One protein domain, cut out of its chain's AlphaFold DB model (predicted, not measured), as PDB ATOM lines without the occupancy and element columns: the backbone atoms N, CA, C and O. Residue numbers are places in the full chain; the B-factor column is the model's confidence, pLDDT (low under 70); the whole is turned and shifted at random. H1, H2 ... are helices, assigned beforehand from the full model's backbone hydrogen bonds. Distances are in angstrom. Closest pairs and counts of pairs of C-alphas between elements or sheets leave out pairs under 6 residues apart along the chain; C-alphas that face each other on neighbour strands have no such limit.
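What this domain is: This is residues 27 to 91 of the 99 residues of an uncharacterized protein of hydrothermal vent metagenome (UniProt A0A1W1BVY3). A long helical hairpin, H1 beside the first part of the much longer H2, with short H3 folding back from the far end of H2. The last residues, after H3, return near the first, the C-alphas of Val 27 and Phe 91 being 6.2 A apart. The printed part has 65 residues with three named helices, H1, H2, H3, and no named strand: all helix. It is loose, radius of gyration of the C-alphas 14.2 A, a rod of 44 by 17 by 14 A.

Where its parts are: H1, residues 30 to 45, starts at C-alpha (1.311, -8.077, 7.234) and spans 22.9 A. H2, residues 49 to 76, spans 40.9 A. H3, residues 80 to 86, spans 9.9 A and ends at C-alpha (13.351, -0.159, 11.405).

How they stand to each other: H1 and H2, a hairpin, touch through residues 51 to 62 of H2 alone, closest at the C-alphas of Met 43 and Ser 51, 5.9 A; they run opposite ways at a shallow tilt of 3 degrees. H2, with residues 73 to 74 alone, and H3 only just touch, with 3 pairs of C-alphas within 8 A, and only at the corner by their link; the closest C-alphas, of Leu 74 and Tyr 80, are 5.7 A apart. Their tilt is steep, 53 degrees, opposite ways. H1 and H3 are apart. In H1, H2 and H3 every O i to N i+4 pair is within hydrogen-bond range.

The domain as a whole: The C-alphas of Asn 46 and Ser 78, the two farthest apart, are 44.2 A apart. Residues 45 to 50 stand free. Both links are tight, and the printed part has no cut. Mean pLDDT of the printed part is 86.8; no printed residue is under 70.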
ATOM      1  N   VAL A  27       6.891  -6.586  10.019       82.81
ATOM      2  CA  VAL A  27       6.327  -6.149   8.734       82.81
ATOM      3  C   VAL A  27       5.303  -5.040   8.966       82.81
ATOM      4  O   VAL A  27       4.421  -5.185   9.808       82.81
ATOM      5  N   ARG A  28       5.382  -3.945   8.198       82.88
ATOM      6  CA  ARG A  28       4.446  -2.810   8.326       82.88
ATOM      7  C   ARG A  28       3.039  -3.153   7.842       82.88
ATOM      8  O   ARG A  28       2.062  -2.742   8.458       82.88
ATOM      9  N   HIS A  29       2.939  -3.961   6.785       84.62
ATOM     10  CA  HIS A  29       1.668  -4.372   6.182       84.62
ATOM     11  C   HIS A  29       1.527  -5.900   6.091       84.62
ATOM     12  O   HIS A  29       1.532  -6.458   4.987       84.62
ATOM     13  N   PRO A  30       1.383  -6.613   7.227       83.50
ATOM     14  CA  PRO A  30       1.311  -8.077   7.234       83.50
ATOM     15  C   PRO A  30       0.114  -8.610   6.432       83.50
ATOM     16  O   PRO A  30       0.225  -9.639   5.773       83.50
ATOM     17  N   MET A  31      -1.003  -7.873   6.411       84.81
ATOM     18  CA  MET A  31      -2.201  -8.238   5.650       84.81
ATOM     19  C   MET A  31      -1.950  -8.220   4.132       84.81
ATOM     20  O   MET A  31      -2.306  -9.169   3.432       84.81
ATOM     21  N   TYR A  32      -1.282  -7.182   3.617       87.75
ATOM     22  CA  TYR A  32      -0.923  -7.104   2.196       87.75
ATOM     23  C   TYR A  32       0.105  -8.172   1.823       87.75
ATOM     24  O   TYR A  32      -0.022  -8.794   0.771       87.75
ATOM     25  N   GLY A  33       1.063  -8.445   2.716       85.81
ATOM     26  CA  GLY A  33       2.003  -9.556   2.565       85.81
ATOM     27  C   GLY A  33       1.292 -10.908   2.446       85.81
ATOM     28  O   GLY A  33       1.557 -11.651   1.504       85.81
ATOM     29  N   SER A  34       0.335 -11.206   3.336       87.88
ATOM     30  CA  SER A  34      -0.433 -12.459   3.272       87.88
ATOM     31  C   SER A  34      -1.271 -12.585   2.000       87.88
ATOM     32  O   SER A  34      -1.329 -13.666   1.418       87.88
ATOM     33  N   LEU A  35      -1.870 -11.485   1.529       89.94
ATOM     34  CA  LEU A  35      -2.664 -11.483   0.302       89.94
ATOM     35  C   LEU A  35      -1.785 -11.725  -0.930       89.94
ATOM     36  O   LEU A  35      -2.144 -12.529  -1.790       89.94
ATOM     37  N   LEU A  36      -0.612 -11.087  -0.993       89.56
ATOM     38  CA  LEU A  36       0.364 -11.349  -2.049       89.56
ATOM     39  C   LEU A  36       0.826 -12.800  -2.044       89.56
ATOM     40  O   LEU A  36       0.874 -13.416  -3.101       89.56
ATOM     41  N   LEU A  37       1.124 -13.363  -0.875       90.38
ATOM     42  CA  LEU A  37       1.603 -14.739  -0.757       90.38
ATOM     43  C   LEU A  37       0.523 -15.750  -1.178       90.38
ATOM     44  O   LEU A  37       0.815 -16.692  -1.916       90.38
ATOM     45  N   LEU A  38      -0.735 -15.507  -0.797       90.88
ATOM     46  CA  LEU A  38      -1.885 -16.300  -1.232       90.88
ATOM     47  C   LEU A  38      -2.050 -16.256  -2.758       90.88
ATOM     48  O   LEU A  38      -2.101 -17.298  -3.411       90.88
ATOM     49  N   CYS A  39      -2.097 -15.056  -3.342       90.06
ATOM     50  CA  CYS A  39      -2.249 -14.894  -4.788       90.06
ATOM     51  C   CYS A  39      -1.050 -15.448  -5.564       90.06
ATOM     52  O   CYS A  39      -1.232 -16.005  -6.643       90.06
ATOM     53  N   PHE A  40       0.157 -15.352  -5.009       90.81
ATOM     54  CA  PHE A  40       1.356 -15.947  -5.587       90.81
ATOM     55  C   PHE A  40       1.269 -17.477  -5.612       90.81
ATOM     56  O   PHE A  40       1.531 -18.088  -6.644       90.81
ATOM     57  N   SER A  41       0.824 -18.104  -4.518       91.44
ATOM     58  CA  SER A  41       0.606 -19.556  -4.470       91.44
ATOM     59  C   SER A  41      -0.448 -20.017  -5.484       91.44
ATOM     60  O   SER A  41      -0.241 -21.019  -6.169       91.44
ATOM     61  N   LEU A  42      -1.537 -19.257  -5.652       88.50
ATOM     62  CA  LEU A  42      -2.549 -19.536  -6.677       88.50
ATOM     63  C   LEU A  42      -1.993 -19.381  -8.100       88.50
ATOM     64  O   LEU A  42      -2.278 -20.213  -8.961       88.50
ATOM     65  N   MET A  43      -1.173 -18.353  -8.341       90.88
ATOM     66  CA  MET A  43      -0.501 -18.137  -9.625       90.88
ATOM     67  C   MET A  43       0.453 -19.288  -9.966       90.88
ATOM     68  O   MET A  43       0.519 -19.692 -11.123       90.88
ATOM     69  N   LEU A  44       1.166 -19.835  -8.974       90.38
ATOM     70  CA  LEU A  44       2.076 -20.968  -9.163       90.38
ATOM     71  C   LEU A  44       1.356 -22.269  -9.533       90.38
ATOM     72  O   LEU A  44       1.928 -23.085 -10.247       90.38
ATOM     73  N   ASN A  45       0.117 -22.461  -9.075       89.25
ATOM     74  CA  ASN A  45      -0.664 -23.654  -9.405       89.25
ATOM     75  C   ASN A  45      -1.033 -23.691 -10.903       89.25
ATOM     76  O   ASN A  45      -0.988 -24.742 -11.527       89.25
ATOM     77  N   ASN A  46      -1.330 -22.531 -11.501       84.50
ATOM     78  CA  ASN A  46      -1.614 -22.397 -12.932       84.50
ATOM     79  C   ASN A  46      -0.912 -21.163 -13.514       84.50
ATOM     80  O   ASN A  46      -1.492 -20.071 -13.623       84.50
ATOM     81  N   VAL A  47       0.353 -21.356 -13.893       87.44
ATOM     82  CA  VAL A  47       1.203 -20.294 -14.435       87.44
ATOM     83  C   VAL A  47       0.747 -19.942 -15.849       87.44
ATOM     84  O   VAL A  47       1.039 -20.645 -16.808       87.44
ATOM     85  N   ASN A  48       0.057 -18.811 -15.968       90.44
ATOM     86  CA  ASN A  48      -0.334 -18.207 -17.237       90.44
ATOM     87  C   ASN A  48       0.189 -16.770 -17.309       90.44
ATOM     88  O   ASN A  48       0.247 -16.080 -16.288       90.44
ATOM     89  N   ILE A  49       0.481 -16.281 -18.521       91.69
ATOM     90  CA  ILE A  49       0.845 -14.868 -18.748       91.69
ATOM     91  C   ILE A  49      -0.223 -13.934 -18.159       91.69
ATOM     92  O   ILE A  49       0.102 -12.937 -17.520       91.69
ATOM     93  N   PHE A  50      -1.502 -14.283 -18.313       91.56
ATOM     94  CA  PHE A  50      -2.602 -13.505 -17.747       91.56
ATOM     95  C   PHE A  50      -2.552 -13.459 -16.211       91.56
ATOM     96  O   PHE A  50      -2.646 -12.382 -15.625       91.56
ATOM     97  N   SER A  51      -2.327 -14.604 -15.553       89.38
ATOM     98  CA  SER A  51      -2.176 -14.682 -14.093       89.38
ATOM     99  C   SER A  51      -1.007 -13.828 -13.596       89.38
ATOM    100  O   SER A  51      -1.123 -13.183 -12.557       89.38
ATOM    101  N   LEU A  52       0.094 -13.777 -14.354       91.00
ATOM    102  CA  LEU A  52       1.247 -12.935 -14.038       91.00
ATOM    103  C   LEU A  52       0.892 -11.442 -14.097       91.00
ATOM    104  O   LEU A  52       1.218 -10.707 -13.167       91.00
ATOM    105  N   PHE A  53       0.180 -10.996 -15.139       94.00
ATOM    106  CA  PHE A  53      -0.288  -9.607 -15.239       94.00
ATOM    107  C   PHE A  53      -1.243  -9.234 -14.104       94.00
ATOM    108  O   PHE A  53      -1.105  -8.160 -13.518       94.00
ATOM    109  N   VAL A  54      -2.176 -10.123 -13.751       92.00
ATOM    110  CA  VAL A  54      -3.099  -9.910 -12.626       92.00
ATOM    111  C   VAL A  54      -2.333  -9.812 -11.306       92.00
ATOM    112  O   VAL A  54      -2.569  -8.887 -10.529       92.00
ATOM    113  N   PHE A  55      -1.384 -10.719 -11.064       92.50
ATOM    114  CA  PHE A  55      -0.544 -10.693  -9.868       92.50
ATOM    115  C   PHE A  55       0.290  -9.407  -9.785       92.50
ATOM    116  O   PHE A  55       0.340  -8.767  -8.734       92.50
ATOM    117  N   MET A  56       0.892  -8.984 -10.897       92.88
ATOM    118  CA  MET A  56       1.686  -7.758 -10.957       92.88
ATOM    119  C   MET A  56       0.818  -6.511 -10.736       92.88
ATOM    120  O   MET A  56       1.197  -5.624  -9.970       92.88
ATOM    121  N   GLY A  57      -0.382  -6.472 -11.322       94.56
ATOM    122  CA  GLY A  57      -1.367  -5.417 -11.080       94.56
ATOM    123  C   GLY A  57      -1.806  -5.349  -9.615       94.56
ATOM    124  O   GLY A  57      -1.868  -4.260  -9.041       94.56
ATOM    125  N   LEU A  58      -2.038  -6.502  -8.978       92.38
ATOM    126  CA  LEU A  58      -2.353  -6.584  -7.552       92.38
ATOM    127  C   LEU A  58      -1.193  -6.073  -6.688       92.38
ATOM    128  O   LEU A  58      -1.416  -5.273  -5.780       92.38
ATOM    129  N   ALA A  59       0.040  -6.486  -6.987       90.88
ATOM    130  CA  ALA A  59       1.228  -6.035  -6.268       90.88
ATOM    131  C   ALA A  59       1.408  -4.517  -6.341       90.88
ATOM    132  O   ALA A  59       1.619  -3.878  -5.310       90.88
ATOM    133  N   ILE A  60       1.234  -3.928  -7.526       92.62
ATOM    134  CA  ILE A  60       1.279  -2.473  -7.704       92.62
ATOM    135  C   ILE A  60       0.132  -1.799  -6.941       92.62
ATOM    136  O   ILE A  60       0.354  -0.807  -6.250       92.62
ATOM    137  N   ASN A  61      -1.092  -2.333  -7.009       91.56
ATOM    138  CA  ASN A  61      -2.238  -1.750  -6.307       91.56
ATOM    139  C   ASN A  61      -2.032  -1.719  -4.786       91.56
ATOM    140  O   ASN A  61      -2.264  -0.690  -4.148       91.56
ATOM    141  N   LEU A  62      -1.555  -2.827  -4.216       89.06
ATOM    142  CA  LEU A  62      -1.251  -2.928  -2.791       89.06
ATOM    143  C   LEU A  62      -0.080  -2.025  -2.401       89.06
ATOM    144  O   LEU A  62      -0.133  -1.394  -1.349       89.06
ATOM    145  N   PHE A  63       0.931  -1.895  -3.262       88.88
ATOM    146  CA  PHE A  63       2.031  -0.956  -3.058       88.88
ATOM    147  C   PHE A  63       1.553   0.499  -2.990       88.88
ATOM    148  O   PHE A  63       1.919   1.236  -2.071       88.88
ATOM    149  N   LEU A  64       0.690   0.906  -3.923       89.06
ATOM    150  CA  LEU A  64       0.120   2.252  -3.949       89.06
ATOM    151  C   LEU A  64      -0.757   2.515  -2.719       89.06
ATOM    152  O   LEU A  64      -0.630   3.567  -2.091       89.06
ATOM    153  N   LYS A  65      -1.601   1.550  -2.331       86.94
ATOM    154  CA  LYS A  65      -2.419   1.640  -1.112       86.94
ATOM    155  C   LYS A  65      -1.563   1.764   0.144       86.94
ATOM    156  O   LYS A  65      -1.795   2.676   0.933       86.94
ATOM    157  N   ALA A  66      -0.552   0.907   0.291       87.25
ATOM    158  CA  ALA A  66       0.380   0.946   1.413       87.25
ATOM    159  C   ALA A  66       1.080   2.305   1.505       87.25
ATOM    160  O   ALA A  66       1.096   2.920   2.565       87.25
ATOM    161  N   THR A  67       1.594   2.817   0.385       86.69
ATOM    162  CA  THR A  67       2.272   4.123   0.336       86.69
ATOM    163  C   THR A  67       1.325   5.269   0.707       86.69
ATOM    164  O   THR A  67       1.698   6.172   1.455       86.69
ATOM    165  N   TYR A  68       0.077   5.222   0.238       87.31
ATOM    166  CA  TYR A  68      -0.937   6.221   0.578       87.31
ATOM    167  C   TYR A  68      -1.303   6.203   2.073       87.31
ATOM    168  O   TYR A  68      -1.443   7.259   2.692       87.31
ATOM    169  N   GLU A  69      -1.426   5.019   2.674       84.19
ATOM    170  CA  GLU A  69      -1.655   4.864   4.117       84.19
ATOM    171  C   GLU A  69      -0.461   5.346   4.941       84.19
ATOM    172  O   GLU A  69      -0.645   6.074   5.918       84.19
ATOM    173  N   GLU A  70       0.756   5.012   4.514       86.69
ATOM    174  CA  GLU A  70       1.995   5.488   5.129       86.69
ATOM    175  C   GLU A  70       2.087   7.018   5.104       86.69
ATOM    176  O   GLU A  70       2.435   7.615   6.119       86.69
ATOM    177  N   GLY A  71       1.692   7.666   4.003       85.56
ATOM    178  CA  GLY A  71       1.632   9.128   3.922       85.56
ATOM    179  C   GLY A  71       0.676   9.747   4.949       85.56
ATOM    180  O   GLY A  71       1.009  10.743   5.592       85.56
ATOM    181  N   LYS A  72      -0.491   9.130   5.177       85.00
ATOM    182  CA  LYS A  72      -1.426   9.582   6.223       85.00
ATOM    183  C   LYS A  72      -0.883   9.355   7.631       85.00
ATOM    184  O   LYS A  72      -1.135  10.170   8.516       85.00
ATOM    185  N   LEU A  73      -0.170   8.251   7.845       84.44
ATOM    186  CA  LEU A  73       0.449   7.937   9.131       84.44
ATOM    187  C   LEU A  73       1.604   8.889   9.443       84.44
ATOM    188  O   LEU A  73       1.635   9.406  10.553       84.44
ATOM    189  N   LEU A  74       2.461   9.209   8.469       86.38
ATOM    190  CA  LEU A  74       3.517  10.224   8.604       86.38
ATOM    191  C   LEU A  74       2.948  11.602   8.951       86.38
ATOM    192  O   LEU A  74       3.491  12.299   9.801       86.38
ATOM    193  N   ALA A  75       1.823  11.983   8.338       85.00
ATOM    194  CA  ALA A  75       1.169  13.256   8.634       85.00
ATOM    195  C   ALA A  75       0.573  13.321  10.056       85.00
ATOM    196  O   ALA A  75       0.378  14.413  10.585       85.00
ATOM    197  N   LYS A  76       0.254  12.172  10.670       82.50
ATOM    198  CA  LYS A  76      -0.379  12.095  11.998       82.50
ATOM    199  C   LYS A  76       0.600  11.751  13.127       82.50
ATOM    200  O   LYS A  76       0.369  12.173  14.257       82.50
ATOM    201  N   PHE A  77       1.658  10.993  12.846       83.62
ATOM    202  CA  PHE A  77       2.609  10.481  13.833       83.62
ATOM    203  C   PHE A  77       4.048  10.733  13.367       83.62
ATOM    204  O   PHE A  77       4.525  10.087  12.436       83.62
ATOM    205  N   SER A  78       4.764  11.620  14.056       82.50
ATOM    206  CA  SER A  78       6.193  11.881  13.813       82.50
ATOM    207  C   SER A  78       7.067  10.647  14.074       82.50
ATOM    208  O   SER A  78       8.021  10.388  13.348       82.50
ATOM    209  N   GLU A  79       6.689   9.823  15.053       83.75
ATOM    210  CA  GLU A  79       7.358   8.566  15.427       83.75
ATOM    211  C   GLU A  79       7.309   7.497  14.315       83.75
ATOM    212  O   GLU A  79       8.044   6.505  14.346       83.75
ATOM    213  N   TYR A  80       6.440   7.683  13.312       85.19
ATOM    214  CA  TYR A  80       6.279   6.737  12.212       85.19
ATOM    215  C   TYR A  80       7.507   6.674  11.298       85.19
ATOM    216  O   TYR A  80       7.803   5.614  10.741       85.19
ATOM    217  N   GLU A  81       8.250   7.774  11.165       84.38
ATOM    218  CA  GLU A  81       9.460   7.818  10.339       84.38
ATOM    219  C   GLU A  81      10.537   6.859  10.882       84.38
ATOM    220  O   GLU A  81      11.126   6.064  10.140       84.38
ATOM    221  N   ASP A  82      10.738   6.855  12.201       83.94
ATOM    222  CA  ASP A  82      11.673   5.946  12.868       83.94
ATOM    223  C   ASP A  82      11.227   4.486  12.763       83.94
ATOM    224  O   ASP A  82      12.050   3.573  12.620       83.94
ATOM    225  N   TYR A  83       9.916   4.254  12.784       84.06
ATOM    226  CA  TYR A  83       9.336   2.935  12.565       84.06
ATOM    227  C   TYR A  83       9.531   2.442  11.116       84.06
ATOM    228  O   TYR A  83       9.953   1.300  10.911       84.06
ATOM    229  N   GLN A  84       9.347   3.292  10.099       83.50
ATOM    230  CA  GLN A  84       9.632   2.955   8.692       83.50
ATOM    231  C   GLN A  84      11.101   2.581   8.451       83.50
ATOM    232  O   GLN A  84      11.405   1.700   7.630       83.50
ATOM    233  N   LYS A  85      12.028   3.232   9.161       80.81
ATOM    234  CA  LYS A  85      13.462   2.922   9.074       80.81
ATOM    235  C   LYS A  85      13.767   1.529   9.624       80.81
ATOM    236  O   LYS A  85      14.549   0.807   8.999       80.81
ATOM    237  N   LYS A  86      13.115   1.123  10.716       80.38
ATOM    238  CA  LYS A  86      13.351  -0.159  11.405       80.38
ATOM    239  C   LYS A  86      12.628  -1.346  10.760       80.38
ATOM    240  O   LYS A  86      13.198  -2.433  10.702       80.38
ATOM    241  N   THR A  87      11.431  -1.135  10.220       81.00
ATOM    242  CA  THR A  87      10.547  -2.218   9.759       81.00
ATOM    243  C   THR A  87      10.443  -2.249   8.237       81.00
ATOM    244  O   THR A  87      10.427  -1.205   7.588       81.00
ATOM    245  N   SER A  88      10.354  -3.434   7.635       80.31
ATOM    246  CA  SER A  88      10.158  -3.597   6.186       80.31
ATOM    247  C   SER A  88       8.676  -3.564   5.772       80.31
ATOM    248  O   SER A  88       7.794  -3.856   6.572       80.31
ATOM    249  N   MET A  89       8.390  -3.232   4.506       78.19
ATOM    250  CA  MET A  89       7.019  -3.009   4.010       78.19
ATOM    251  C   MET A  89       6.178  -4.298   3.907       78.19
ATOM    252  O   MET A  89       5.122  -4.368   4.530       78.19
ATOM    253  N   PHE A  90       6.654  -5.319   3.176       74.00
ATOM    254  CA  PHE A  90       5.923  -6.587   2.955       74.00
ATOM    255  C   PHE A  90       6.645  -7.835   3.467       74.00
ATOM    256  O   PHE A  90       6.000  -8.762   3.941       74.00
ATOM    257  N   PHE A  91       7.976  -7.863   3.383       72.00
ATOM    258  CA  PHE A  91       8.798  -9.001   3.803       72.00
ATOM    259  C   PHE A  91       9.773  -8.569   4.894       72.00
ATOM    260  O   PHE A  91      10.373  -7.505   4.735       72.00
TER     261      PHE A  91